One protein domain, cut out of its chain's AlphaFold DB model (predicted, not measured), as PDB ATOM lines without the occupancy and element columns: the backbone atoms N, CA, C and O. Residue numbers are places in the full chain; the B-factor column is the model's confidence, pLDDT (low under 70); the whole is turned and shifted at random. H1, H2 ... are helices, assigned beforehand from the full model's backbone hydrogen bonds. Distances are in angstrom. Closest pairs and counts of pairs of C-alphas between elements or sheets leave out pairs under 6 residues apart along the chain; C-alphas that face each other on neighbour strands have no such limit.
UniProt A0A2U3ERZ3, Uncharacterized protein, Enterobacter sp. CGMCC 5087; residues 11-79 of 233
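What this domain is: This is residues 11 to 79 of the 233 residues of an uncharacterized protein of Enterobacter sp. CGMCC 5087 (UniProt A0A2U3ERZ3). A small compact head of four short helices, H1 to H4, joined in a ring, has one long helix, H5, leading away from it as an arm. In the head H1 and H4 run side by side, while H2 and H3 meet near their first residues in a corner of nearly a right angle; residues 63 to 79, the larger part of H5 and the end of the printed part, stick out and make the length. The printed part has 69 residues with five named helices, in the order H1, H2, H3, H4, H5, and no named strand; its class is all helix. The whole is loose, with a radius of gyration of the C-alphas of 14.5 A, and elongated, spanning 45 by 25 by 18 A.

Where its parts are: H1, residues 11 to 22, begins at C-alpha 11 at (27.445, -31.060, -32.053) and is 16.1 A long from first to last C-alpha. H2 is residues 27 to 34, 10.2 A, and H3 is residues 38 to 47, 14.4 A. H4 is residues 49 to 56, 10.3 A. H5, residues 58 to 75, is the longest at 25.3 A, from C-alpha 58 at (26.384, -18.635, -30.622) to C-alpha 75 at (16.214, -13.114, -53.155).

How they stand to each other: H1 is the hub, touching H2, H4 and H5. With residues 11 to 15 alone it only just touches H2, with 3 pairs of C-alphas within 8 A; the closest C-alphas, of Val 15 and Ile 30, are 6.8 A apart, and the two run opposite ways at a steep tilt of 66 degrees. H2 and H3 touch about perpendicular, at 85 degrees, the closest C-alphas being those of Asp 27 and Arg 38, 5.0 A apart. H3 and H4 touch only at the corner by their link, the closest C-alphas being those of Arg 45 and Gln 52, 4.9 A apart. H4 touches H1 at a shallow tilt of 8 degrees, the same way, and the closest C-alphas, of Glu 16 and Ala 54, are 5.7 A apart. H5 only just touches H1, with 3 pairs of C-alphas within 8 A, through residue 58 alone; the closest C-alphas, of Glu 16 and Pro 58, are 5.2 A apart. H4 and H5 are close but not clearly touching, with the C-alphas of Ala 54 and Arg 61 closest at 6.9 A. H1 and H3 are apart, and H5 is apart from H2 and H3. In H1, H2, H3, H4 and H5 every O i to N i+4 pair is within hydrogen-bond range.

The domain as a whole: The two C-alphas farthest apart, of Gln 39 and Val 79, are 45.9 A from each other. Without residues 63 to 79, which stand free, the body spans 26 by 22 by 14 A. The printed part has no cut, and the four links between the helices are tight. The mean pLDDT of the printed part is 77.3; residues 59 to 60 and 62 to 79 are under 70.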
ATOM      1  N   PHE A  11      27.163 -31.528 -33.408       87.94
ATOM      2  CA  PHE A  11      27.445 -31.060 -32.053       87.94
ATOM      3  C   PHE A  11      27.387 -29.536 -31.943       87.94
ATOM      4  O   PHE A  11      27.070 -29.032 -30.870       87.94
ATOM      5  N   ILE A  12      27.619 -28.808 -33.038       86.81
ATOM      6  CA  ILE A  12      27.579 -27.343 -33.082       86.81
ATOM      7  C   ILE A  12      26.213 -26.805 -32.618       86.81
ATOM      8  O   ILE A  12      26.181 -26.153 -31.574       86.81
ATOM      9  N   PRO A  13      25.073 -27.125 -33.267       80.12
ATOM     10  CA  PRO A  13      23.771 -26.596 -32.846       80.12
ATOM     11  C   PRO A  13      23.347 -27.072 -31.446       80.12
ATOM     12  O   PRO A  13      22.655 -26.355 -30.722       80.12
ATOM     13  N   ILE A  14      23.781 -28.268 -31.029       85.50
ATOM     14  CA  ILE A  14      23.506 -28.806 -29.686       85.50
ATOM     15  C   ILE A  14      24.204 -27.954 -28.616       85.50
ATOM     16  O   ILE A  14      23.580 -27.577 -27.620       85.50
ATOM     17  N   VAL A  15      25.482 -27.631 -28.834       87.75
ATOM     18  CA  VAL A  15      26.288 -26.801 -27.933       87.75
ATOM     19  C   VAL A  15      25.817 -25.349 -27.946       87.75
ATOM     20  O   VAL A  15      25.663 -24.769 -26.875       87.75
ATOM     21  N   GLU A  16      25.492 -24.789 -29.114       84.00
ATOM     22  CA  GLU A  16      24.901 -23.446 -29.233       84.00
ATOM     23  C   GLU A  16      23.615 -23.340 -28.397       84.00
ATOM     24  O   GLU A  16      23.463 -22.428 -27.580       84.00
ATOM     25  N   GLY A  17      22.709 -24.313 -28.538       76.62
ATOM     26  CA  GLY A  17      21.466 -24.362 -27.772       76.62
ATOM     27  C   GLY A  17      21.689 -24.530 -26.266       76.62
ATOM     28  O   GLY A  17      20.978 -23.918 -25.470       76.62
ATOM     29  N   TYR A  18      22.672 -25.337 -25.860       85.06
ATOM     30  CA  TYR A  18      23.034 -25.502 -24.452       85.06
ATOM     31  C   TYR A  18      23.574 -24.205 -23.849       85.06
ATOM     32  O   TYR A  18      23.017 -23.739 -22.858       85.06
ATOM     33  N   ILE A  19      24.569 -23.579 -24.484       87.31
ATOM     34  CA  ILE A  19      25.186 -22.331 -24.009       87.31
ATOM     35  C   ILE A  19      24.142 -21.225 -23.884       87.31
ATOM     36  O   ILE A  19      24.170 -20.455 -22.931       87.31
ATOM     37  N   ARG A  20      23.184 -21.150 -24.812       81.44
ATOM     38  CA  ARG A  20      22.091 -20.173 -24.727       81.44
ATOM     39  C   ARG A  20      21.169 -20.391 -23.530       81.44
ATOM     40  O   ARG A  20      20.648 -19.418 -23.000       81.44
ATOM     41  N   ARG A  21      20.938 -21.643 -23.131       80.19
ATOM     42  CA  ARG A  21      20.063 -21.967 -21.993       80.19
ATOM     43  C   ARG A  21      20.771 -21.825 -20.652       80.19
ATOM     44  O   ARG A  21      20.136 -21.424 -19.687       80.19
ATOM     45  N   THR A  22      22.049 -22.189 -20.579       79.44
ATOM     46  CA  THR A  22      22.771 -22.321 -19.302       79.44
ATOM     47  C   THR A  22      23.838 -21.255 -19.084       79.44
ATOM     48  O   THR A  22      24.268 -21.054 -17.954       79.44
ATOM     49  N   GLY A  23      24.307 -20.596 -20.144       78.62
ATOM     50  CA  GLY A  23      25.456 -19.690 -20.110       78.62
ATOM     51  C   GLY A  23      26.815 -20.389 -19.956       78.62
ATOM     52  O   GLY A  23      27.845 -19.723 -20.049       78.62
ATOM     53  N   ASP A  24      26.849 -21.710 -19.751       84.19
ATOM     54  CA  ASP A  24      28.085 -22.452 -19.489       84.19
ATOM     55  C   ASP A  24      28.857 -22.738 -20.784       84.19
ATOM     56  O   ASP A  24      28.408 -23.492 -21.646       84.19
ATOM     57  N   ARG A  25      30.049 -22.145 -20.899       89.44
ATOM     58  CA  ARG A  25      30.983 -22.292 -22.034       89.44
ATOM     59  C   ARG A  25      32.215 -23.138 -21.694       89.44
ATOM     60  O   ARG A  25      33.189 -23.155 -22.456       89.44
ATOM     61  N   SER A  26      32.224 -23.768 -20.522       90.25
ATOM     62  CA  SER A  26      33.361 -24.544 -20.041       90.25
ATOM     63  C   SER A  26      33.479 -25.878 -20.781       90.25
ATOM     64  O   SER A  26      32.486 -26.540 -21.083       90.25
ATOM     65  N   ASP A  27      34.713 -26.333 -21.011       89.88
ATOM     66  CA  ASP A  27      34.963 -27.643 -21.633       89.88
ATOM     67  C   ASP A  27      34.415 -28.797 -20.782       89.88
ATOM     68  O   ASP A  27      34.098 -29.867 -21.297       89.88
ATOM     69  N   LYS A  28      34.287 -28.576 -19.466       89.94
ATOM     70  CA  LYS A  28      33.690 -29.530 -18.529       89.94
ATOM     71  C   LYS A  28      32.175 -29.633 -18.735       89.94
ATOM     72  O   LYS A  28      31.677 -30.749 -18.844       89.94
ATOM     73  N   GLY A  29      31.466 -28.506 -18.810       87.81
ATOM     74  CA  GLY A  29      30.019 -28.475 -19.043       87.81
ATOM     75  C   GLY A  29      29.639 -29.001 -20.425       87.81
ATOM     76  O   GLY A  29      28.781 -29.873 -20.552       87.81
ATOM     77  N   ILE A  30      30.364 -28.565 -21.457       91.94
ATOM     78  CA  ILE A  30      30.179 -29.044 -22.834       91.94
ATOM     79  C   ILE A  30      30.525 -30.537 -22.948       91.94
ATOM     80  O   ILE A  30      29.813 -31.293 -23.608       91.94
ATOM     81  N   GLY A  31      31.586 -30.985 -22.271       90.56
ATOM     82  CA  GLY A  31      31.948 -32.401 -22.204       90.56
ATOM     83  C   GLY A  31      30.859 -33.248 -21.544       90.56
ATOM     84  O   GLY A  31      30.490 -34.291 -22.078       90.56
ATOM     85  N   ALA A  32      30.272 -32.771 -20.443       90.19
ATOM     86  CA  ALA A  32      29.153 -33.442 -19.784       90.19
ATOM     87  C   ALA A  32      27.908 -33.529 -20.688       90.19
ATOM     88  O   ALA A  32      27.271 -34.580 -20.741       90.19
ATOM     89  N   LEU A  33      27.602 -32.466 -21.442       91.31
ATOM     90  CA  LEU A  33      26.500 -32.441 -22.409       91.31
ATOM     91  C   LEU A  33      26.686 -33.480 -23.521       91.31
ATOM     92  O   LEU A  33      25.769 -34.243 -23.823       91.31
ATOM     93  N   LEU A  34      27.864 -33.490 -24.147       90.25
ATOM     94  CA  LEU A  34      28.142 -34.336 -25.306       90.25
ATOM     95  C   LEU A  34      28.629 -35.744 -24.929       90.25
ATOM     96  O   LEU A  34      28.814 -36.574 -25.812       90.25
ATOM     97  N   ARG A  35      28.802 -36.023 -23.630       89.81
ATOM     98  CA  ARG A  35      29.380 -37.261 -23.078       89.81
ATOM     99  C   ARG A  35      30.817 -37.521 -23.548       89.81
ATOM    100  O   ARG A  35      31.198 -38.661 -23.793       89.81
ATOM    101  N   PHE A  36      31.622 -36.462 -23.611       91.12
ATOM    102  CA  PHE A  36      33.048 -36.520 -23.937       91.12
ATOM    103  C   PHE A  36      33.918 -35.954 -22.819       91.12
ATOM    104  O   PHE A  36      33.507 -35.094 -22.038       91.12
ATOM    105  N   HIS A  37      35.167 -36.416 -22.759       90.75
ATOM    106  CA  HIS A  37      36.132 -35.882 -21.809       90.75
ATOM    107  C   HIS A  37      36.497 -34.430 -22.158       90.75
ATOM    108  O   HIS A  37      36.623 -34.066 -23.329       90.75
ATOM    109  N   ARG A  38      36.747 -33.598 -21.136       88.56
ATOM    110  CA  ARG A  38      37.086 -32.172 -21.316       88.56
ATOM    111  C   ARG A  38      38.276 -31.942 -22.259       88.56
ATOM    112  O   ARG A  38      38.309 -30.955 -22.980       88.56
ATOM    113  N   GLN A  39      39.244 -32.863 -22.275       90.38
ATOM    114  CA  GLN A  39      40.419 -32.771 -23.152       90.38
ATOM    115  C   GLN A  39      40.049 -32.950 -24.630       90.38
ATOM    116  O   GLN A  39      40.634 -32.291 -25.486       90.38
ATOM    117  N   THR A  40      39.057 -33.793 -24.927       90.44
ATOM    118  CA  THR A  40      38.544 -34.001 -26.285       90.44
ATOM    119  C   THR A  40      37.857 -32.735 -26.791       90.44
ATOM    120  O   THR A  40      38.158 -32.277 -27.891       90.44
ATOM    121  N   ILE A  41      37.039 -32.091 -25.950       91.19
ATOM    122  CA  ILE A  41      36.411 -30.798 -26.269       91.19
ATOM    123  C   ILE A  41      37.471 -29.719 -26.508       91.19
ATOM    124  O   ILE A  41      37.437 -29.047 -27.537       91.19
ATOM    125  N   ALA A  42      38.463 -29.599 -25.621       90.19
ATOM    126  CA  ALA A  42      39.560 -28.644 -25.781       90.19
ATOM    127  C   ALA A  42      40.349 -28.870 -27.086       90.19
ATOM    128  O   ALA A  42      40.747 -27.912 -27.752       90.19
ATOM    129  N   LYS A  43      40.554 -30.134 -27.483       91.81
ATOM    130  CA  LYS A  43      41.182 -30.492 -28.762       91.81
ATOM    131  C   LYS A  43      40.306 -30.074 -29.946       91.81
ATOM    132  O   LYS A  43      40.817 -29.466 -30.884       91.81
ATOM    133  N   TRP A  44      38.999 -30.328 -29.899       92.69
ATOM    134  CA  TRP A  44      38.069 -29.924 -30.957       92.69
ATOM    135  C   TRP A  44      37.962 -28.406 -31.111       92.69
ATOM    136  O   TRP A  44      37.936 -27.925 -32.235       92.69
ATOM    137  N   ARG A  45      38.004 -27.639 -30.016       91.31
ATOM    138  CA  ARG A  45      38.031 -26.163 -30.065       91.31
ATOM    139  C   ARG A  45      39.230 -25.611 -30.838       91.31
ATOM    140  O   ARG A  45      39.121 -24.565 -31.465       91.31
ATOM    141  N   LYS A  46      40.371 -26.305 -30.799       90.25
ATOM    142  CA  LYS A  46      41.575 -25.920 -31.555       90.25
ATOM    143  C   LYS A  46      41.508 -26.347 -33.020       90.25
ATOM    144  O   LYS A  46      41.997 -25.626 -33.877       90.25
ATOM    145  N   LEU A  47      40.945 -27.525 -33.287       89.44
ATOM    146  CA  LEU A  47      40.921 -28.122 -34.625       89.44
ATOM    147  C   LEU A  47      39.765 -27.621 -35.500       89.44
ATOM    148  O   LEU A  47      39.907 -27.603 -36.716       89.44
ATOM    149  N   TYR A  48      38.645 -27.210 -34.901       90.81
ATOM    150  CA  TYR A  48      37.427 -26.819 -35.612       90.81
ATOM    151  C   TYR A  48      37.027 -25.381 -35.247       90.81
ATOM    152  O   TYR A  48      36.325 -25.170 -34.250       90.81
ATOM    153  N   PRO A  49      37.439 -24.379 -36.049       86.56
ATOM    154  CA  PRO A  49      37.112 -22.972 -35.812       86.56
ATOM    155  C   PRO A  49      35.607 -22.719 -35.694       86.56
ATOM    156  O   PRO A  49      35.180 -21.970 -34.822       86.56
ATOM    157  N   GLU A  50      34.796 -23.413 -36.493       83.50
ATOM    158  CA  GLU A  50      33.330 -23.344 -36.456       83.50
ATOM    159  C   GLU A  50      32.752 -23.735 -35.089       83.50
ATOM    160  O   GLU A  50      31.845 -23.083 -34.571       83.50
ATOM    161  N   PHE A  51      33.316 -24.770 -34.463       89.75
ATOM    162  CA  PHE A  51      32.920 -25.212 -33.128       89.75
ATOM    163  C   PHE A  51      33.356 -24.216 -32.052       89.75
ATOM    164  O   PHE A  51      32.617 -23.944 -31.108       89.75
ATOM    165  N   GLN A  52      34.536 -23.617 -32.211       89.81
ATOM    166  CA  GLN A  52      34.995 -22.557 -31.319       89.81
ATOM    167  C   GLN A  52      34.126 -21.300 -31.437       89.81
ATOM    168  O   GLN A  52      33.757 -20.714 -30.420       89.81
ATOM    169  N   GLN A  53      33.758 -20.907 -32.655       84.56
ATOM    170  CA  GLN A  53      32.869 -19.775 -32.903       84.56
ATOM    171  C   GLN A  53      31.470 -20.023 -32.340       84.56
ATOM    172  O   GLN A  53      30.899 -19.129 -31.726       84.56
ATOM    173  N   ALA A  54      30.952 -21.244 -32.454       84.56
ATOM    174  CA  ALA A  54      29.702 -21.662 -31.824       84.56
ATOM    175  C   ALA A  54      29.713 -21.512 -30.295       84.56
ATOM    176  O   ALA A  54      28.697 -21.171 -29.693       84.56
ATOM    177  N   ILE A  55      30.869 -21.717 -29.659       86.75
ATOM    178  CA  ILE A  55      31.015 -21.556 -28.209       86.75
ATOM    179  C   ILE A  55      31.167 -20.084 -27.808       86.75
ATOM    180  O   ILE A  55      30.619 -19.656 -26.789       86.75
ATOM    181  N   LEU A  56      31.931 -19.309 -28.580       83.81
ATOM    182  CA  LEU A  56      32.208 -17.904 -28.276       83.81
ATOM    183  C   LEU A  56      31.018 -16.996 -28.605       83.81
ATOM    184  O   LEU A  56      30.624 -16.178 -27.773       83.81
ATOM    185  N   ASN A  57      30.438 -17.179 -29.792       82.56
ATOM    186  CA  ASN A  57      29.469 -16.283 -30.417       82.56
ATOM    187  C   ASN A  57      28.242 -17.044 -30.972       82.56
ATOM    188  O   ASN A  57      27.913 -16.896 -32.152       82.56
ATOM    189  N   PRO A  58      27.521 -17.836 -30.151       73.25
ATOM    190  CA  PRO A  58      26.384 -18.635 -30.622       73.25
ATOM    191  C   PRO A  58      25.273 -17.785 -31.256       73.25
ATOM    192  O   PRO A  58      24.632 -18.214 -32.208       73.25
ATOM    193  N   ASN A  59      25.056 -16.564 -30.759       61.81
ATOM    194  CA  ASN A  59      24.011 -15.683 -31.281       61.81
ATOM    195  C   ASN A  59      24.378 -15.098 -32.645       61.81
ATOM    196  O   ASN A  59      23.538 -15.107 -33.529       61.81
ATOM    197  N   LEU A  60      25.631 -14.672 -32.838       66.88
ATOM    198  CA  LEU A  60      26.090 -14.111 -34.112       66.88
ATOM    199  C   LEU A  60      25.957 -15.133 -35.248       66.88
ATOM    200  O   LEU A  60      25.494 -14.798 -36.329       66.88
ATOM    201  N   ARG A  61      26.284 -16.402 -34.978       70.25
ATOM    202  CA  ARG A  61      26.137 -17.487 -35.960       70.25
ATOM    203  C   ARG A  61      24.688 -17.816 -36.288       70.25
ATOM    204  O   ARG A  61      24.378 -18.134 -37.432       70.25
ATOM    205  N   ILE A  62      23.804 -17.794 -35.292       65.38
ATOM    206  CA  ILE A  62      22.376 -18.028 -35.525       65.38
ATOM    207  C   ILE A  62      21.777 -16.847 -36.291       65.38
ATOM    208  O   ILE A  62      21.044 -17.095 -37.239       65.38
ATOM    209  N   SER A  63      22.130 -15.604 -35.943       56.44
ATOM    210  CA  SER A  63      21.745 -14.408 -36.698       56.44
ATOM    211  C   SER A  63      22.185 -14.518 -38.153       56.44
ATOM    212  O   SER A  63      21.325 -14.467 -39.012       56.44
ATOM    213  N   GLN A  64      23.453 -14.846 -38.430       64.88
ATOM    214  CA  GLN A  64      23.941 -15.059 -39.800       64.88
ATOM    215  C   GLN A  64      23.151 -16.131 -40.559       64.88
ATOM    216  O   GLN A  64      22.706 -15.884 -41.664       64.88
ATOM    217  N   LYS A  65      22.887 -17.301 -39.963       63.91
ATOM    218  CA  LYS A  65      22.082 -18.349 -40.628       63.91
ATOM    219  C   LYS A  65      20.646 -17.914 -40.922       63.91
ATOM    220  O   LYS A  65      20.014 -18.431 -41.840       63.91
ATOM    221  N   VAL A  66      20.105 -17.048 -40.078       53.47
ATOM    222  CA  VAL A  66      18.742 -16.535 -40.180       53.47
ATOM    223  C   VAL A  66      18.692 -15.389 -41.194       53.47
ATOM    224  O   VAL A  66      17.765 -15.366 -41.998       53.47
ATOM    225  N   ASP A  67      19.721 -14.545 -41.240       52.75
ATOM    226  CA  ASP A  67      19.945 -13.521 -42.261       52.75
ATOM    227  C   ASP A  67      20.150 -14.172 -43.632       52.75
ATOM    228  O   ASP A  67      19.389 -13.873 -44.538       52.75
ATOM    229  N   ASP A  68      21.040 -15.162 -43.762       61.03
ATOM    230  CA  ASP A  68      21.237 -15.949 -44.989       61.03
ATOM    231  C   ASP A  68      19.939 -16.650 -45.414       61.03
ATOM    232  O   ASP A  68      19.615 -16.761 -46.596       61.03
ATOM    233  N   GLY A  69      19.174 -17.164 -44.447       52.38
ATOM    234  CA  GLY A  69      17.887 -17.806 -44.693       52.38
ATOM    235  C   GLY A  69      16.842 -16.824 -45.218       52.38
ATOM    236  O   GLY A  69      16.090 -17.160 -46.131       52.38
ATOM    237  N   ILE A  70      16.807 -15.608 -44.678       51.41
ATOM    238  CA  ILE A  70      15.864 -14.561 -45.072       51.41
ATOM    239  C   ILE A  70      16.300 -13.861 -46.350       51.41
ATOM    240  O   ILE A  70      15.459 -13.636 -47.208       51.41
ATOM    241  N   GLU A  71      17.590 -13.625 -46.550       45.59
ATOM    242  CA  GLU A  71      18.156 -13.182 -47.816       45.59
ATOM    243  C   GLU A  71      17.837 -14.199 -48.908       45.59
ATOM    244  O   GLU A  71      17.347 -13.811 -49.960       45.59
ATOM    245  N   ASN A  72      17.971 -15.502 -48.649       48.41
ATOM    246  CA  ASN A  72      17.537 -16.526 -49.598       48.41
ATOM    247  C   ASN A  72      16.021 -16.504 -49.833       48.41
ATOM    248  O   ASN A  72      15.587 -16.643 -50.973       48.41
ATOM    249  N   LEU A  73      15.206 -16.309 -48.794       49.03
ATOM    250  CA  LEU A  73      13.748 -16.207 -48.933       49.03
ATOM    251  C   LEU A  73      13.300 -14.927 -49.655       49.03
ATOM    252  O   LEU A  73      12.260 -14.947 -50.302       49.03
ATOM    253  N   ILE A  74      14.052 -13.832 -49.555       43.72
ATOM    254  CA  ILE A  74      13.778 -12.548 -50.217       43.72
ATOM    255  C   ILE A  74      14.298 -12.572 -51.658       43.72
ATOM    256  O   ILE A  74      13.592 -12.160 -52.573       43.72
ATOM    257  N   THR A  75      15.509 -13.089 -51.864       42.44
ATOM    258  CA  THR A  75      16.214 -13.114 -53.155       42.44
ATOM    259  C   THR A  75      15.655 -14.190 -54.076       42.44
ATOM    260  O   THR A  75      15.430 -13.938 -55.256       42.44
ATOM    261  N   ASN A  76      15.384 -15.381 -53.538       44.12
ATOM    262  CA  ASN A  76      14.868 -16.507 -54.319       44.12
ATOM    263  C   ASN A  76      13.347 -16.691 -54.167       44.12
ATOM    264  O   ASN A  76      12.765 -17.522 -54.867       44.12
ATOM    265  N   GLY A  77      12.704 -15.912 -53.283       50.16
ATOM    266  CA  GLY A  77      11.278 -15.994 -52.958       50.16
ATOM    267  C   GLY A  77      10.850 -17.332 -52.348       50.16
ATOM    268  O   GLY A  77      11.606 -18.303 -52.255       50.16
ATOM    269  N   ARG A  78       9.575 -17.420 -51.957       53.34
ATOM    270  CA  ARG A  78       8.934 -18.722 -51.744       53.34
ATOM    271  C   ARG A  78       8.659 -19.343 -53.106       53.34
ATOM    272  O   ARG A  78       7.965 -18.747 -53.926       53.34
ATOM    273  N   VAL A  79       9.175 -20.547 -53.317       54.03
ATOM    274  CA  VAL A  79       8.933 -21.315 -54.533       54.03
ATOM    275  C   VAL A  79       7.678 -22.165 -54.352       54.03
ATOM    276  O   VAL A  79       7.705 -23.193 -53.674       54.03
TER     277      VAL A  79